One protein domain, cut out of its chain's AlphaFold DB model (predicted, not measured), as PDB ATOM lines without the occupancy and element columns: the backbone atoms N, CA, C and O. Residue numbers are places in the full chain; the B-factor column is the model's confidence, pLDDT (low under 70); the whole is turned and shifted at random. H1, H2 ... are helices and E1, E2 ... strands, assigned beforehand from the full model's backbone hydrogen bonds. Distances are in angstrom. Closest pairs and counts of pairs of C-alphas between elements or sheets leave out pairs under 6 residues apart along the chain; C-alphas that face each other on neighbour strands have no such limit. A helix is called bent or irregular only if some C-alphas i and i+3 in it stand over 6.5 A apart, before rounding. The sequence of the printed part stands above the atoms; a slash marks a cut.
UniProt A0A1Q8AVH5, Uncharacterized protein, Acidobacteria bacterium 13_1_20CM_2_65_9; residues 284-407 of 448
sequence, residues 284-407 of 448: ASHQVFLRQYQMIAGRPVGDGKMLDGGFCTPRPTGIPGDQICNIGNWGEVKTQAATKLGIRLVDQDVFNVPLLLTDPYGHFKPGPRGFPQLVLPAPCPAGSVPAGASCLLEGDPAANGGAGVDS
ATOM      1  N   ALA A 284     216.999 513.213 471.384       97.25
ATOM      2  CA  ALA A 284     218.099 513.765 472.184       97.25
ATOM      3  C   ALA A 284     219.495 513.276 471.742       97.25
ATOM      4  O   ALA A 284     220.421 514.075 471.614       97.25
ATOM      5  N   SER A 285     219.643 511.981 471.429       98.06
ATOM      6  CA  SER A 285     220.887 511.433 470.854       98.06
ATOM      7  C   SER A 285     221.312 512.111 469.544       98.06
ATOM      8  O   SER A 285     222.482 512.446 469.375       98.06
ATOM      9  N   HIS A 286     220.372 512.347 468.623       97.38
ATOM     10  CA  HIS A 286     220.659 512.995 467.343       97.38
ATOM     11  C   HIS A 286     221.131 514.433 467.569       97.38
ATOM     12  O   HIS A 286     222.164 514.839 467.035       97.38
ATOM     13  N   GLN A 287     220.467 515.158 468.470       95.00
ATOM     14  CA  GLN A 287     220.853 516.518 468.824       95.00
ATOM     15  C   GLN A 287     222.286 516.619 469.375       95.00
ATOM     16  O   GLN A 287     222.988 517.582 469.064       95.00
ATOM     17  N   VAL A 288     222.764 515.625 470.139       97.69
ATOM     18  CA  VAL A 288     224.154 515.606 470.632       97.69
ATOM     19  C   VAL A 288     225.152 515.649 469.483       97.69
ATOM     20  O   VAL A 288     226.141 516.359 469.600       97.69
ATOM     21  N   PHE A 289     224.910 514.948 468.377       97.50
ATOM     22  CA  PHE A 289     225.832 514.938 467.239       97.50
ATOM     23  C   PHE A 289     225.785 516.224 466.400       97.50
ATOM     24  O   PHE A 289     226.779 516.542 465.745       97.50
ATOM     25  N   LEU A 290     224.672 516.968 466.434       95.62
ATOM     26  CA  LEU A 290     224.500 518.207 465.663       95.62
ATOM     27  C   LEU A 290     224.927 519.479 466.409       95.62
ATOM     28  O   LEU A 290     225.057 520.528 465.784       95.62
ATOM     29  N   ARG A 291     225.151 519.424 467.726       95.44
ATOM     30  CA  ARG A 291     225.713 520.544 468.505       95.44
ATOM     31  C   ARG A 291     227.214 520.686 468.252       95.44
ATOM     32  O   ARG A 291     227.896 519.690 468.040       95.44
ATOM     33  N   GLN A 292     227.747 521.901 468.327       93.94
ATOM     34  CA  GLN A 292     229.190 522.145 468.279       93.94
ATOM     35  C   GLN A 292     229.829 521.955 469.664       93.94
ATOM     36  O   GLN A 292     229.273 522.368 470.683       93.94
ATOM     37  N   TYR A 293     231.013 521.331 469.697       96.25
ATOM     38  CA  TYR A 293     231.775 521.100 470.928       96.25
ATOM     39  C   TYR A 293     233.192 521.652 470.866       96.25
ATOM     40  O   TYR A 293     233.946 521.447 469.909       96.25
ATOM     41  N   GLN A 294     233.604 522.239 471.982       95.69
ATOM     42  CA  GLN A 294     234.985 522.604 472.262       95.69
ATOM     43  C   GLN A 294     235.570 521.671 473.323       95.69
ATOM     44  O   GLN A 294     234.848 521.092 474.131       95.69
ATOM     45  N   MET A 295     236.897 521.513 473.322       96.69
ATOM     46  CA  MET A 295     237.578 520.730 474.355       96.69
ATOM     47  C   MET A 295     238.032 521.661 475.472       96.69
ATOM     48  O   MET A 295     238.937 522.467 475.265       96.69
ATOM     49  N   ILE A 296     237.447 521.517 476.658       96.38
ATOM     50  CA  ILE A 296     237.854 522.246 477.861       96.38
ATOM     51  C   ILE A 296     238.403 521.227 478.853       96.38
ATOM     52  O   ILE A 296     237.721 520.274 479.220       96.38
ATOM     53  N   ALA A 297     239.665 521.402 479.255       94.62
ATOM     54  CA  ALA A 297     240.365 520.481 480.157       94.62
ATOM     55  C   ALA A 297     240.259 518.997 479.726       94.62
ATOM     56  O   ALA A 297     240.093 518.104 480.555       94.62
ATOM     57  N   GLY A 298     240.330 518.737 478.414       94.00
ATOM     58  CA  GLY A 298     240.263 517.387 477.847       94.00
ATOM     59  C   GLY A 298     238.857 516.785 477.740       94.00
ATOM     60  O   GLY A 298     238.752 515.617 477.383       94.00
ATOM     61  N   ARG A 299     237.791 517.554 478.000       96.00
ATOM     62  CA  ARG A 299     236.393 517.096 477.925       96.00
ATOM     63  C   ARG A 299     235.589 517.879 476.882       96.00
ATOM     64  O   ARG A 299     235.826 519.083 476.751       96.00
ATOM     65  N   PRO A 300     234.645 517.237 476.168       97.50
ATOM     66  CA  PRO A 300     233.730 517.940 475.279       97.50
ATOM     67  C   PRO A 300     232.762 518.814 476.078       97.50
ATOM     68  O   PRO A 300     232.068 518.338 476.974       97.50
ATOM     69  N   VAL A 301     232.698 520.095 475.730       96.44
ATOM     70  CA  VAL A 301     231.746 521.069 476.272       96.44
ATOM     71  C   VAL A 301     231.067 521.763 475.098       96.44
ATOM     72  O   VAL A 301     231.747 522.257 474.198       96.44
ATOM     73  N   GLY A 302     229.734 521.759 475.087       93.88
ATOM     74  CA  GLY A 302     228.962 522.457 474.062       93.88
ATOM     75  C   GLY A 302     229.133 523.968 474.201       93.88
ATOM     76  O   GLY A 302     229.097 524.487 475.315       93.88
ATOM     77  N   ASP A 303     229.311 524.675 473.090       90.38
ATOM     78  CA  ASP A 303     229.500 526.136 473.087       90.38
ATOM     79  C   ASP A 303     228.223 526.922 472.735       90.38
ATOM     80  O   ASP A 303     228.255 528.142 472.578       90.38
ATOM     81  N   GLY A 304     227.090 526.218 472.651       88.00
ATOM     82  CA  GLY A 304     225.775 526.784 472.356       88.00
ATOM     83  C   GLY A 304     225.471 526.933 470.865       88.00
ATOM     84  O   GLY A 304     224.388 527.405 470.525       88.00
ATOM     85  N   LYS A 305     226.386 526.526 469.976       87.56
ATOM     86  CA  LYS A 305     226.176 526.553 468.524       87.56
ATOM     87  C   LYS A 305     225.761 525.189 467.977       87.56
ATOM     88  O   LYS A 305     225.984 524.143 468.590       87.56
ATOM     89  N   MET A 306     225.175 525.216 466.786       91.00
ATOM     90  CA  MET A 306     225.044 524.033 465.937       91.00
ATOM     91  C   MET A 306     226.352 523.810 465.173       91.00
ATOM     92  O   MET A 306     227.150 524.733 465.010       91.00
ATOM     93  N   LEU A 307     226.592 522.578 464.738       91.31
ATOM     94  CA  LEU A 307     227.784 522.213 463.993       91.31
ATOM     95  C   LEU A 307     227.778 522.882 462.612       91.31
ATOM     96  O   LEU A 307     227.004 522.527 461.722       91.31
ATOM     97  N   ASP A 308     228.680 523.842 462.459       86.31
ATOM     98  CA  ASP A 308     228.930 524.570 461.221       86.31
ATOM     99  C   ASP A 308     229.901 523.810 460.297       86.31
ATOM    100  O   ASP A 308     230.802 523.098 460.748       86.31
ATOM    101  N   GLY A 309     229.731 524.000 458.988       82.56
ATOM    102  CA  GLY A 309     230.624 523.518 457.934       82.56
ATOM    103  C   GLY A 309     231.693 524.542 457.528       82.56
ATOM    104  O   GLY A 309     231.734 525.672 458.008       82.56
ATOM    105  N   GLY A 310     232.569 524.162 456.593       76.06
ATOM    106  CA  GLY A 310     233.803 524.912 456.296       76.06
ATOM    107  C   GLY A 310     233.673 526.270 455.582       76.06
ATOM    108  O   GLY A 310     234.662 526.994 455.483       76.06
ATOM    109  N   PHE A 311     232.498 526.642 455.068       76.62
ATOM    110  CA  PHE A 311     232.311 527.922 454.372       76.62
ATOM    111  C   PHE A 311     231.626 528.920 455.286       76.62
ATOM    112  O   PHE A 311     230.441 528.768 455.560       76.62
ATOM    113  N   CYS A 312     232.362 529.953 455.688       82.62
ATOM    114  CA  CYS A 312     231.912 530.959 456.636       82.62
ATOM    115  C   CYS A 312     232.095 532.372 456.081       82.62
ATOM    116  O   CYS A 312     233.090 532.678 455.424       82.62
ATOM    117  N   THR A 313     231.148 533.258 456.379       81.50
ATOM    118  CA  THR A 313     231.243 534.692 456.082       81.50
ATOM    119  C   THR A 313     230.890 535.502 457.327       81.50
ATOM    120  O   THR A 313     230.100 535.025 458.141       81.50
ATOM    121  N   PRO A 314     231.462 536.700 457.540       83.00
ATOM    122  CA  PRO A 314     231.080 537.535 458.675       83.00
ATOM    123  C   PRO A 314     229.582 537.849 458.651       83.00
ATOM    124  O   PRO A 314     229.056 538.272 457.618       83.00
ATOM    125  N   ARG A 315     228.892 537.681 459.785       77.56
ATOM    126  CA  ARG A 315     227.518 538.170 459.902       77.56
ATOM    127  C   ARG A 315     227.515 539.698 459.871       77.56
ATOM    128  O   ARG A 315     228.414 540.330 460.432       77.56
ATOM    129  N   PRO A 316     226.468 540.324 459.311       76.31
ATOM    130  CA  PRO A 316     226.279 541.767 459.396       76.31
ATOM    131  C   PRO A 316     225.784 542.187 460.798       76.31
ATOM    132  O   PRO A 316     224.943 543.068 460.910       76.31
ATOM    133  N   THR A 317     226.260 541.543 461.869       69.69
ATOM    134  CA  THR A 317     225.927 541.852 463.271       69.69
ATOM    135  C   THR A 317     226.887 542.872 463.880       69.69
ATOM    136  O   THR A 317     226.585 543.458 464.913       69.69
ATOM    137  N   GLY A 318     228.050 543.096 463.256       69.06
ATOM    138  CA  GLY A 318     229.095 543.982 463.779       69.06
ATOM    139  C   GLY A 318     229.897 543.386 464.942       69.06
ATOM    140  O   GLY A 318     230.770 544.066 465.480       69.06
ATOM    141  N   ILE A 319     229.641 542.127 465.313       73.06
ATOM    142  CA  ILE A 319     230.366 541.415 466.368       73.06
ATOM    143  C   ILE A 319     231.646 540.804 465.767       73.06
ATOM    144  O   ILE A 319     231.559 539.977 464.854       73.06
ATOM    145  N   PRO A 320     232.851 541.174 466.245       77.25
ATOM    146  CA  PRO A 320     234.094 540.592 465.751       77.25
ATOM    147  C   PRO A 320     234.117 539.069 465.923       77.25
ATOM    148  O   PRO A 320     233.942 538.559 467.026       77.25
ATOM    149  N   GLY A 321     234.360 538.344 464.828       73.62
ATOM    150  CA  GLY A 321     234.415 536.879 464.830       73.62
ATOM    151  C   GLY A 321     233.056 536.179 464.737       73.62
ATOM    152  O   GLY A 321     233.028 534.951 464.698       73.62
ATOM    153  N   ASP A 322     231.946 536.918 464.652       73.94
ATOM    154  CA  ASP A 322     230.640 536.328 464.369       73.94
ATOM    155  C   ASP A 322     230.528 535.986 462.880       73.94
ATOM    156  O   ASP A 322     230.497 536.860 462.009       73.94
ATOM    157  N   GLN A 323     230.515 534.689 462.588       81.81
ATOM    158  CA  GLN A 323     230.432 534.156 461.237       81.81
ATOM    159  C   GLN A 323     229.126 533.382 461.059       81.81
ATOM    160  O   GLN A 323     228.681 532.679 461.967       81.81
ATOM    161  N   ILE A 324     228.518 533.515 459.882       79.50
ATOM    162  CA  ILE A 324     227.503 532.598 459.378       79.50
ATOM    163  C   ILE A 324     228.193 531.606 458.458       79.50
ATOM    164  O   ILE A 324     228.811 531.995 457.463       79.50
ATOM    165  N   CYS A 325     228.110 530.339 458.833       82.00
ATOM    166  CA  CYS A 325     228.662 529.245 458.066       82.00
ATOM    167  C   CYS A 325     227.548 528.445 457.394       82.00
ATOM    168  O   CYS A 325     226.376 528.544 457.759       82.00
ATOM    169  N   ASN A 326     227.916 527.651 456.393       82.12
ATOM    170  CA  ASN A 326     227.035 526.598 455.909       82.12
ATOM    171  C   ASN A 326     226.749 525.592 457.025       82.12
ATOM    172  O   ASN A 326     227.574 525.408 457.918       82.12
ATOM    173  N   ILE A 327     225.627 524.885 456.911       82.94
ATOM    174  CA  ILE A 327     225.360 523.721 457.753       82.94
ATOM    175  C   ILE A 327     226.486 522.686 457.598       82.94
ATOM    176  O   ILE A 327     226.998 522.489 456.488       82.94
ATOM    177  N   GLY A 328     226.889 522.058 458.705       86.00
ATOM    178  CA  GLY A 328     227.872 520.977 458.688       86.00
ATOM    179  C   GLY A 328     227.433 519.834 457.772       86.00
ATOM    180  O   GLY A 328     226.275 519.418 457.781       86.00
ATOM    181  N   ASN A 329     228.359 519.328 456.963       86.44
ATOM    182  CA  ASN A 329     228.164 518.139 456.145       86.44
ATOM    183  C   ASN A 329     228.505 516.864 456.941       86.44
ATOM    184  O   ASN A 329     228.994 516.900 458.073       86.44
ATOM    185  N   TRP A 330     228.261 515.702 456.328       89.94
ATOM    186  CA  TRP A 330     228.515 514.403 456.959       89.94
ATOM    187  C   TRP A 330     229.981 514.198 457.380       89.94
ATOM    188  O   TRP A 330     230.260 513.561 458.397       89.94
ATOM    189  N   GLY A 331     230.926 514.765 456.630       90.00
ATOM    190  CA  GLY A 331     232.342 514.785 456.980       90.00
ATOM    191  C   GLY A 331     232.598 515.514 458.297       90.00
ATOM    192  O   GLY A 331     233.222 514.935 459.186       90.00
ATOM    193  N   GLU A 332     232.061 516.727 458.473       92.75
ATOM    194  CA  GLU A 332     232.221 517.472 459.730       92.75
ATOM    195  C   GLU A 332     231.557 516.763 460.920       92.75
ATOM    196  O   GLU A 332     232.155 516.712 461.999       92.75
ATOM    197  N   VAL A 333     230.382 516.145 460.727       95.44
ATOM    198  CA  VAL A 333     229.721 515.333 461.770       95.44
ATOM    199  C   VAL A 333     230.626 514.177 462.207       95.44
ATOM    200  O   VAL A 333     230.896 514.026 463.402       95.44
ATOM    201  N   LYS A 334     231.169 513.398 461.259       95.62
ATOM    202  CA  LYS A 334     232.107 512.299 461.554       95.62
ATOM    203  C   LYS A 334     233.379 512.799 462.243       95.62
ATOM    204  O   LYS A 334     233.824 512.203 463.225       95.62
ATOM    205  N   THR A 335     233.965 513.896 461.762       95.38
ATOM    206  CA  THR A 335     235.192 514.466 462.335       95.38
ATOM    207  C   THR A 335     234.977 514.946 463.767       95.38
ATOM    208  O   THR A 335     235.794 514.637 464.639       95.38
ATOM    209  N   GLN A 336     233.891 515.668 464.049       96.62
ATOM    210  CA  GLN A 336     233.587 516.100 465.411       96.62
ATOM    211  C   GLN A 336     233.282 514.905 466.318       96.62
ATOM    212  O   GLN A 336     233.802 514.846 467.436       96.62
ATOM    213  N   ALA A 337     232.490 513.939 465.844       98.12
ATOM    214  CA  ALA A 337     232.181 512.740 466.610       98.12
ATOM    215  C   ALA A 337     233.465 512.014 467.041       98.12
ATOM    216  O   ALA A 337     233.642 511.741 468.227       98.12
ATOM    217  N   ALA A 338     234.415 511.806 466.127       98.00
ATOM    218  CA  ALA A 338     235.674 511.137 466.445       98.00
ATOM    219  C   ALA A 338     236.561 511.969 467.388       98.00
ATOM    220  O   ALA A 338     237.045 511.468 468.403       98.00
ATOM    221  N   THR A 339     236.762 513.254 467.081       96.50
ATOM    222  CA  THR A 339     237.791 514.078 467.743       96.50
ATOM    223  C   THR A 339     237.333 514.756 469.033       96.50
ATOM    224  O   THR A 339     238.164 515.045 469.893       96.50
ATOM    225  N   LYS A 340     236.032 515.039 469.176       97.75
ATOM    226  CA  LYS A 340     235.454 515.718 470.348       97.75
ATOM    227  C   LYS A 340     234.627 514.775 471.205       97.75
ATOM    228  O   LYS A 340     234.748 514.810 472.423       97.75
ATOM    229  N   LEU A 341     233.809 513.930 470.581       98.44
ATOM    230  CA  LEU A 341     232.926 513.004 471.299       98.44
ATOM    231  C   LEU A 341     233.577 511.634 471.540       98.44
ATOM    232  O   LEU A 341     233.102 510.875 472.380       98.44
ATOM    233  N   GLY A 342     234.680 511.327 470.852       98.31
ATOM    234  CA  GLY A 342     235.391 510.060 470.977       98.31
ATOM    235  C   GLY A 342     234.665 508.871 470.347       98.31
ATOM    236  O   GLY A 342     234.899 507.740 470.766       98.31
ATOM    237  N   ILE A 343     233.782 509.105 469.373       98.62
ATOM    238  CA  ILE A 343     232.935 508.093 468.727       98.62
ATOM    239  C   ILE A 343     233.235 508.053 467.230       98.62
ATOM    240  O   ILE A 343     233.114 509.054 466.526       98.62
ATOM    241  N   ARG A 344     233.579 506.868 466.730       97.62
ATOM    242  CA  ARG A 344     233.782 506.603 465.311       97.62
ATOM    243  C   ARG A 344     232.445 506.317 464.644       97.62
ATOM    244  O   ARG A 344     231.951 505.196 464.729       97.62
ATOM    245  N   LEU A 345     231.906 507.313 463.947       96.69
ATOM    246  CA  LEU A 345     230.784 507.108 463.037       96.69
ATOM    247  C   LEU A 345     231.270 506.499 461.711       96.69
ATOM    248  O   LEU A 345     232.274 506.941 461.145       96.69
ATOM    249  N   VAL A 346     230.552 505.494 461.216       88.31
ATOM    250  CA  VAL A 346     230.744 504.881 459.890       88.31
ATOM    251  C   VAL A 346     229.661 505.360 458.928       88.31
ATOM    252  O   VAL A 346     228.621 505.840 459.361       88.31
ATOM    253  N   ASP A 347     229.860 505.220 457.616       85.62
ATOM    254  CA  ASP A 347     228.910 505.767 456.633       85.62
ATOM    255  C   ASP A 347     227.494 505.199 456.770       85.62
ATOM    256  O   ASP A 347     226.533 505.919 456.530       85.62
ATOM    257  N   GLN A 348     227.339 503.955 457.231       85.50
ATOM    258  CA  GLN A 348     226.025 503.370 457.510       85.50
ATOM    259  C   GLN A 348     225.257 504.114 458.612       85.50
ATOM    260  O   GLN A 348     224.027 504.081 458.612       85.50
ATOM    261  N   ASP A 349     225.949 504.810 459.519       90.69
ATOM    262  CA  ASP A 349     225.311 505.567 460.596       90.69
ATOM    263  C   ASP A 349     224.497 506.750 460.064       90.69
ATOM    264  O   ASP A 349     223.576 507.190 460.747       90.69
ATOM    265  N   VAL A 350     224.755 507.214 458.831       89.88
ATOM    266  CA  VAL A 350     223.964 508.280 458.188       89.88
ATOM    267  C   VAL A 350     222.476 507.922 458.109       89.88
ATOM    268  O   VAL A 350     221.618 508.800 458.188       89.88
ATOM    269  N   PHE A 351     222.169 506.625 458.004       86.94
ATOM    270  CA  PHE A 351     220.813 506.095 457.889       86.94
ATOM    271  C   PHE A 351     220.185 505.727 459.234       86.94
ATOM    272  O   PHE A 351     219.006 505.379 459.268       86.94
ATOM    273  N   ASN A 352     220.953 505.720 460.328       91.31
ATOM    274  CA  ASN A 352     220.408 505.425 461.647       91.31
ATOM    275  C   ASN A 352     221.351 505.873 462.773       91.31
ATOM    276  O   ASN A 352     222.368 505.226 463.047       91.31
ATOM    277  N   VAL A 353     220.989 506.951 463.460       97.06
ATOM    278  CA  VAL A 353     221.773 507.580 464.522       97.06
ATOM    279  C   VAL A 353     221.985 506.585 465.679       97.06
ATOM    280  O   VAL A 353     221.004 506.018 466.184       97.06
ATOM    281  N   PRO A 354     223.238 506.368 466.134       97.94
ATOM    282  CA  PRO A 354     223.527 505.588 467.335       97.94
ATOM    283  C   PRO A 354     222.873 506.200 468.578       97.94
ATOM    284  O   PRO A 354     222.847 507.419 468.742       97.94
ATOM    285  N   LEU A 355     222.378 505.365 469.485       98.25
ATOM    286  CA  LEU A 355     221.784 505.810 470.740       98.25
ATOM    287  C   LEU A 355     222.873 506.184 471.753       98.25
ATOM    288  O   LEU A 355     223.688 505.350 472.154       98.25
ATOM    289  N   LEU A 356     222.842 507.436 472.200       98.50
ATOM    290  CA  LEU A 356     223.623 507.958 473.310       98.50
ATOM    291  C   LEU A 356     222.763 508.065 474.564       98.50
ATOM    292  O   LEU A 356     221.588 508.437 474.506       98.50
ATOM    293  N   LEU A 357     223.381 507.810 475.715       97.81
ATOM    294  CA  LEU A 357     222.779 508.106 477.004       97.81
ATOM    295  C   LEU A 357     222.671 509.628 477.166       97.81
ATOM    296  O   LEU A 357     223.679 510.331 477.267       97.81
ATOM    297  N   THR A 358     221.442 510.132 477.180       97.81
ATOM    298  CA  THR A 358     221.109 511.563 477.191       97.81
ATOM    299  C   THR A 358     220.013 511.852 478.212       97.81
ATOM    300  O   THR A 358     219.357 510.933 478.703       97.81
ATOM    301  N   ASP A 359     219.850 513.119 478.582       96.75
ATOM    302  CA  ASP A 359     218.627 513.602 479.224       96.75
ATOM    303  C   ASP A 359     217.599 514.109 478.191       96.75
ATOM    304  O   ASP A 359     217.936 514.247 477.008       96.75
ATOM    305  N   PRO A 360     216.351 514.406 478.612       96.06
ATOM    306  CA  PRO A 360     215.296 514.861 477.700       96.06
ATOM    307  C   PRO A 360     215.602 516.168 476.952       96.06
ATOM    308  O   PRO A 360     214.897 516.502 476.005       96.06
ATOM    309  N   TYR A 361     216.636 516.915 477.352       96.19
ATOM    310  CA  TYR A 361     217.007 518.222 476.800       96.19
ATOM    311  C   TYR A 361     218.259 518.153 475.908       96.19
ATOM    312  O   TYR A 361     218.876 519.179 475.594       96.19
ATOM    313  N   GLY A 362     218.654 516.940 475.503       93.94
ATOM    314  CA  GLY A 362     219.747 516.710 474.557       93.94
ATOM    315  C   GLY A 362     221.137 516.939 475.142       93.94
ATOM    316  O   GLY A 362     222.095 517.146 474.395       93.94
ATOM    317  N   HIS A 363     221.275 516.924 476.469       95.25
ATOM    318  CA  HIS A 363     222.578 516.870 477.113       95.25
ATOM    319  C   HIS A 363     222.961 515.404 477.355       95.25
ATOM    320  O   HIS A 363     222.209 514.620 477.939       95.25
ATOM    321  N   PHE A 364     224.132 514.999 476.855       97.50
ATOM    322  CA  PHE A 364     224.625 513.643 477.080       97.50
ATOM    323  C   PHE A 364     224.997 513.450 478.550       97.50
ATOM    324  O   PHE A 364     225.502 514.359 479.206       97.50
ATOM    325  N   LYS A 365     224.782 512.245 479.078       96.44
ATOM    326  CA  LYS A 365     225.296 511.880 480.399       96.44
ATOM    327  C   LYS A 365     226.772 511.481 480.236       96.44
ATOM    328  O   LYS A 365     227.053 510.530 479.503       96.44
ATOM    329  N   PRO A 366     227.720 512.222 480.838       96.50
ATOM    330  CA  PRO A 366     229.136 511.919 480.703       96.50
ATOM    331  C   PRO A 366     229.496 510.631 481.446       96.50
ATOM    332  O   PRO A 366     229.058 510.419 482.578       96.50
ATOM    333  N   GLY A 367     230.364 509.822 480.843       95.94
ATOM    334  CA  GLY A 367     231.028 508.730 481.541       95.94
ATOM    335  C   GLY A 367     232.161 509.217 482.459       95.94
ATOM    336  O   GLY A 367     232.378 510.423 482.628       95.94
ATOM    337  N   PRO A 368     232.926 508.289 483.062       94.12
ATOM    338  CA  PRO A 368     234.008 508.621 483.991       94.12
ATOM    339  C   PRO A 368     235.110 509.533 483.424       94.12
ATOM    340  O   PRO A 368     235.742 510.270 484.184       94.12
ATOM    341  N   ARG A 369     235.357 509.507 482.108       94.06
ATOM    342  CA  ARG A 369     236.327 510.383 481.425       94.06
ATOM    343  C   ARG A 369     235.717 511.715 480.983       94.06
ATOM    344  O   ARG A 369     236.463 512.629 480.635       94.06
ATOM    345  N   GLY A 370     234.399 511.868 481.069       96.81
ATOM    346  CA  GLY A 370     233.676 513.079 480.691       96.81
ATOM    347  C   GLY A 370     233.146 513.069 479.255       96.81
ATOM    348  O   GLY A 370     232.766 514.128 478.766       96.81
ATOM    349  N   PHE A 371     233.142 511.917 478.580       98.50
ATOM    350  CA  PHE A 371     232.688 511.768 477.193       98.50
ATOM    351  C   PHE A 371     231.272 511.171 477.129       98.50
ATOM    352  O   PHE A 371     230.835 510.532 478.090       98.50
ATOM    353  N   PRO A 372     230.534 511.360 476.020       98.44
ATOM    354  CA  PRO A 372     229.236 510.719 475.829       98.44
ATOM    355  C   PRO A 372     229.345 509.191 475.834       98.44
ATOM    356  O   PRO A 372     230.378 508.624 475.475       98.44
ATOM    357  N   GLN A 373     228.262 508.521 476.224       98.19
ATOM    358  CA  GLN A 373     228.201 507.063 476.318       98.19
ATOM    359  C   GLN A 373     227.214 506.489 475.299       98.19
ATOM    360  O   GLN A 373     226.036 506.838 475.321       98.19
ATOM    361  N   LEU A 374     227.683 505.583 474.439       98.25
ATOM    362  CA  LEU A 374     226.844 504.757 473.571       98.25
ATOM    363  C   LEU A 374     226.087 503.728 474.410       98.25
ATOM    364  O   LEU A 374     226.678 503.074 475.273       98.25
ATOM    365  N   VAL A 375     224.800 503.544 474.129       97.56
ATOM    366  CA  VAL A 375     223.977 502.507 474.762       97.56
ATOM    367  C   VAL A 375     224.076 501.227 473.939       97.56
ATOM    368  O   VAL A 375     223.721 501.216 472.762       97.56
ATOM    369  N   LEU A 376     224.566 500.147 474.545       95.38
ATOM    370  CA  LEU A 376     224.786 498.857 473.888       95.38
ATOM    371  C   LEU A 376     223.714 497.828 474.310       95.38
ATOM    372  O   LEU A 376     223.215 497.898 475.438       95.38
ATOM    373  N   PRO A 377     223.375 496.844 473.457       90.25
ATOM    374  CA  PRO A 377     222.473 495.755 473.819       90.25
ATOM    375  C   PRO A 377     223.075 494.853 474.899       90.25
ATOM    376  O   PRO A 377     224.292 494.709 475.000       90.25
ATOM    377  N   ALA A 378     222.208 494.221 475.694       83.62
ATOM    378  CA  ALA A 378     222.595 493.178 476.641       83.62
ATOM    379  C   ALA A 378     222.463 491.779 475.991       83.62
ATOM    380  O   ALA A 378     221.455 491.526 475.331       83.62
ATOM    381  N   PRO A 379     223.416 490.846 476.203       86.94
ATOM    382  CA  PRO A 379     224.697 491.047 476.882       86.94
ATOM    383  C   PRO A 379     225.611 491.977 476.078       86.94
ATOM    384  O   PRO A 379     225.583 491.956 474.848       86.94
ATOM    385  N   CYS A 380     226.426 492.776 476.775       84.00
ATOM    386  CA  CYS A 380     227.274 493.759 476.109       84.00
ATOM    387  C   CYS A 380     228.191 493.056 475.090       84.00
ATOM    388  O   CYS A 380     228.749 492.000 475.419       84.00
ATOM    389  N   PRO A 381     228.389 493.619 473.885       83.50
ATOM    390  CA  PRO A 381     229.298 493.059 472.891       83.50
ATOM    391  C   PRO A 381     230.667 492.730 473.501       83.50
ATOM    392  O   PRO A 381     231.215 493.518 474.278       83.50
ATOM    393  N   ALA A 382     231.222 491.559 473.186       80.75
ATOM    394  CA  ALA A 382     232.459 491.092 473.808       80.75
ATOM    395  C   ALA A 382     233.598 492.111 473.619       80.75
ATOM    396  O   ALA A 382     233.864 492.559 472.506       80.75
ATOM    397  N   GLY A 383     234.261 492.483 474.716       80.12
ATOM    398  CA  GLY A 383     235.349 493.465 474.704       80.12
ATOM    399  C   GLY A 383     234.915 494.931 474.573       80.12
ATOM    400  O   GLY A 383     235.787 495.794 474.569       80.12
ATOM    401  N   SER A 384     233.611 495.233 474.501       80.56
ATOM    402  CA  SER A 384     233.121 496.623 474.452       80.56
ATOM    403  C   SER A 384     233.233 497.340 475.797       80.56
ATOM    404  O   SER A 384     233.616 498.503 475.847       80.56
ATOM    405  N   VAL A 385     232.937 496.650 476.897       84.19
ATOM    406  CA  VAL A 385     233.013 497.182 478.264       84.19
ATOM    407  C   VAL A 385     233.635 496.144 479.204       84.19
ATOM    408  O   VAL A 385     233.616 494.947 478.889       84.19
ATOM    409  N   PRO A 386     234.193 496.554 480.362       82.06
ATOM    410  CA  PRO A 386     234.673 495.617 481.376       82.06
ATOM    411  C   PRO A 386     233.589 494.620 481.815       82.06
ATOM    412  O   PRO A 386     232.409 494.962 481.899       82.06
ATOM    413  N   ALA A 387     233.986 493.385 482.133       76.75
ATOM    414  CA  ALA A 387     233.055 492.355 482.592       76.75
ATOM    415  C   ALA A 387     232.309 492.805 483.864       76.75
ATOM    416  O   ALA A 387     232.931 493.227 484.836       76.75
ATOM    417  N   GLY A 388     230.975 492.704 483.850       73.56
ATOM    418  CA  GLY A 388     230.111 493.135 484.956       73.56
ATOM    419  C   GLY A 388     229.754 494.627 484.965       73.56
ATOM    420  O   GLY A 388     229.019 495.053 485.853       73.56
ATOM    421  N   ALA A 389     230.233 495.420 484.000       80.56
ATOM    422  CA  ALA A 389     229.802 496.806 483.824       80.56
ATOM    423  C   ALA A 389     228.420 496.898 483.151       80.56
ATOM    424  O   ALA A 389     227.979 495.979 482.457       80.56
ATOM    425  N   SER A 390     227.750 498.042 483.318       85.19
ATOM    426  CA  SER A 390     226.592 498.412 482.496       85.19
ATOM    427  C   SER A 390     226.983 498.449 481.014       85.19
ATOM    428  O   SER A 390     228.090 498.886 480.700       85.19
ATOM    429  N   CYS A 391     226.073 498.067 480.109       93.31
ATOM    430  CA  CYS A 391     226.276 498.104 478.652       93.31
ATOM    431  C   CYS A 391     226.260 499.539 478.094       93.31
ATOM    432  O   CYS A 391     225.428 499.907 477.271       93.31
ATOM    433  N   LEU A 392     227.190 500.356 478.586       95.75
ATOM    434  CA  LEU A 392     227.410 501.745 478.226       95.75
ATOM    435  C   LEU A 392     228.879 501.921 477.841       95.75
ATOM    436  O   LEU A 392     229.766 501.771 478.683       95.75
ATOM    437  N   LEU A 393     229.132 502.258 476.582       96.06
ATOM    438  CA  LEU A 393     230.476 502.468 476.052       96.06
ATOM    439  C   LEU A 393     230.767 503.960 475.953       96.06
ATOM    440  O   LEU A 393     230.255 504.652 475.079       96.06
ATOM    441  N   GLU A 394     231.585 504.458 476.876       97.25
ATOM    442  CA  GLU A 394     232.051 505.841 476.850       97.25
ATOM    443  C   GLU A 394     232.989 506.090 475.659       97.25
ATOM    444  O   GLU A 394     233.916 505.312 475.424       97.25
ATOM    445  N   GLY A 395     232.784 507.212 474.965       97.75
ATOM    446  CA  GLY A 395     233.662 507.698 473.910       97.75
ATOM    447  C   GLY A 395     235.123 507.828 474.352       97.75
ATOM    448  O   GLY A 395     235.441 508.114 475.508       97.75
ATOM    449  N   ASP A 396     236.029 507.598 473.409       97.19
ATOM    450  CA  ASP A 396     237.471 507.673 473.612       97.19
ATOM    451  C   ASP A 396     238.160 508.158 472.335       97.19
ATOM    452  O   ASP A 396     238.367 507.359 471.420       97.19
ATOM    453  N   PRO A 397     238.564 509.437 472.254       96.69
ATOM    454  CA  PRO A 397     239.265 509.956 471.084       96.69
ATOM    455  C   PRO A 397     240.586 509.240 470.778       96.69
ATOM    456  O   PRO A 397     241.061 509.340 469.655       96.69
ATOM    457  N   ALA A 398     241.197 508.529 471.735       96.00
ATOM    458  CA  ALA A 398     242.435 507.779 471.520       96.00
ATOM    459  C   ALA A 398     242.194 506.332 471.051       96.00
ATOM    460  O   ALA A 398     243.118 505.685 470.544       96.00
ATOM    461  N   ALA A 399     240.969 505.811 471.186       95.06
ATOM    462  CA  ALA A 399     240.642 504.454 470.770       95.06
ATOM    463  C   ALA A 399     240.809 504.264 469.257       95.06
ATOM    464  O   ALA A 399     240.714 505.204 468.464       95.06
ATOM    465  N   ASN A 400     241.071 503.014 468.858       93.62
ATOM    466  CA  ASN A 400     241.212 502.611 467.457       93.62
ATOM    467  C   ASN A 400     242.230 503.458 466.671       93.62
ATOM    468  O   ASN A 400     242.014 503.777 465.505       93.62
ATOM    469  N   GLY A 401     243.336 503.840 467.321       93.00
ATOM    470  CA  GLY A 401     244.393 504.641 466.701       93.00
ATOM    471  C   GLY A 401     244.017 506.109 466.488       93.00
ATOM    472  O   GLY A 401     244.499 506.718 465.539       93.00
ATOM    473  N   GLY A 402     243.161 506.673 467.345       93.75
ATOM    474  CA  GLY A 402     242.716 508.066 467.237       93.75
ATOM    475  C   GLY A 402     241.376 508.257 466.516       93.75
ATOM    476  O   GLY A 402     241.001 509.385 466.208       93.75
ATOM    477  N   ALA A 403     240.676 507.167 466.192       93.75
ATOM    478  CA  ALA A 403     239.446 507.205 465.402       93.75
ATOM    479  C   ALA A 403     238.165 507.293 466.250       93.75
ATOM    480  O   ALA A 403     237.099 507.538 465.691       93.75
ATOM    481  N   GLY A 404     238.247 507.085 467.566       97.06
ATOM    482  CA  GLY A 404     237.073 506.947 468.429       97.06
ATOM    483  C   GLY A 404     236.641 505.492 468.625       97.06
ATOM    484  O   GLY A 404     237.070 504.592 467.896       97.06
ATOM    485  N   VAL A 405     235.775 505.242 469.608       96.56
ATOM    486  CA  VAL A 405     235.141 503.927 469.828       96.56
ATOM    487  C   VAL A 405     234.113 503.626 468.736       96.56
ATOM    488  O   VAL A 405     233.498 504.540 468.201       96.56
ATOM    489  N   ASP A 406     233.920 502.355 468.390       93.88
ATOM    490  CA  ASP A 406     233.024 501.969 467.295       93.88
ATOM    491  C   ASP A 406     231.536 502.112 467.679       93.88
ATOM    492  O   ASP A 406     231.112 501.620 468.727       93.88
ATOM    493  N   SER A 407     230.747 502.770 466.825       94.88
ATOM    494  CA  SER A 407     229.298 502.969 466.981       94.88
ATOM    495  C   SER A 407     228.450 501.750 466.588       94.88
ATOM    496  O   SER A 407     227.281 501.670 466.966       94.88
TER     497      SER A 407
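This is residues 284 to 407 of the 448 residues of an uncharacterized protein of Acidobacteria bacterium 13_1_20CM_2_65_9 (UniProt A0A1Q8AVH5). What does this model look like? It is a small, loop-rich body with H1 and H2 near its middle, H2 packing with residues 333 to 341 on the bent hairpin E1 and E2, and with an arm at each end of the long axis: the hairpin E3 and E4 at one, and the loop of residues 376 to 391, beyond the small hairpin E5 and E6, at the other. What is it built of? The printed part has 124 residues with four named helices and six named strands, in the order H1 E1 E2 E3 E4 H2 H3 E5 E6 H4; its class is mixed, with under half of the residues in named elements, and its three sheets are antiparallel strand pairs. How large is it? It is compact by its radius of gyration of the C-alphas, 15.6 A, with an elongated outline spanning 55 by 30 by 28 A.

Where do the first elements lie? H1, residues 284 to 290, begins at C-alpha 284 (218.099, 513.765, 472.184). E1, residues 291 to 296, is 15.4 A long, and E2, residues 299 to 306, is 17.9 A long. What comes next? E3 is residues 308 to 314, 13.4 A, and E4 is residues 323 to 327, 12.1 A. H2, residues 330 to 341, is 15.1 A long and begins at C-alpha 330 (228.515, 514.403, 456.959). What closes the printed part? H3 is residues 347 to 351, E5 residues 373 to 375 and E6 residues 392 to 394. H4, residues 399 to 402, ends at C-alpha 402 (242.716, 508.066, 467.237).

What is near H2? H1 and H2 only just touch, with 3 pairs of C-alphas within 8 A, the closest Phe 289 and Val 333 at 6.7 A, and their lines are only just about perpendicular at 72 degrees; H2 touches H1 with residues 333 to 337 alone. The closest C-alphas of E1 and H2 are those of Tyr 293 and Lys 340, 6.5 A apart. H3 and H4 are each close to H2 but not clearly touching, with closest C-alphas Trp 330 and Val 350, and Ala 338 and Gly 402, both 7.7 A apart. How do the strands pair? The hairpin E1 and E2 has N 294 and O 301 at 2.9 A, the hairpin E3 and E4 N 309 and O 326 at 2.8 A, and the hairpin E5 and E6 N 374 and O 393 at 2.8 A, each within hydrogen-bond range. E2 bends by 68 degrees at residue 303 and runs on into E3 at 55 degrees. Are the helix backbones complete? Every O i to N i+4 pair is within hydrogen-bond range in H2, against 2 of 3 in H1 and 0 of 1 in H3, where 2 of 2 O i to N i+3 pairs are; H4 is too short for an i+4 pair.

How far does it reach? The two C-alphas farthest apart, those of Gly 318 and Ala 387, are 55.1 A apart. Which links are long? Those from H3 to E5, 21 residues, and from E5 to E6, 16 residues; the printed part has no cut. Where is confidence low? The mean pLDDT of the printed part is 90.8, and residues 317 to 318 are under 70.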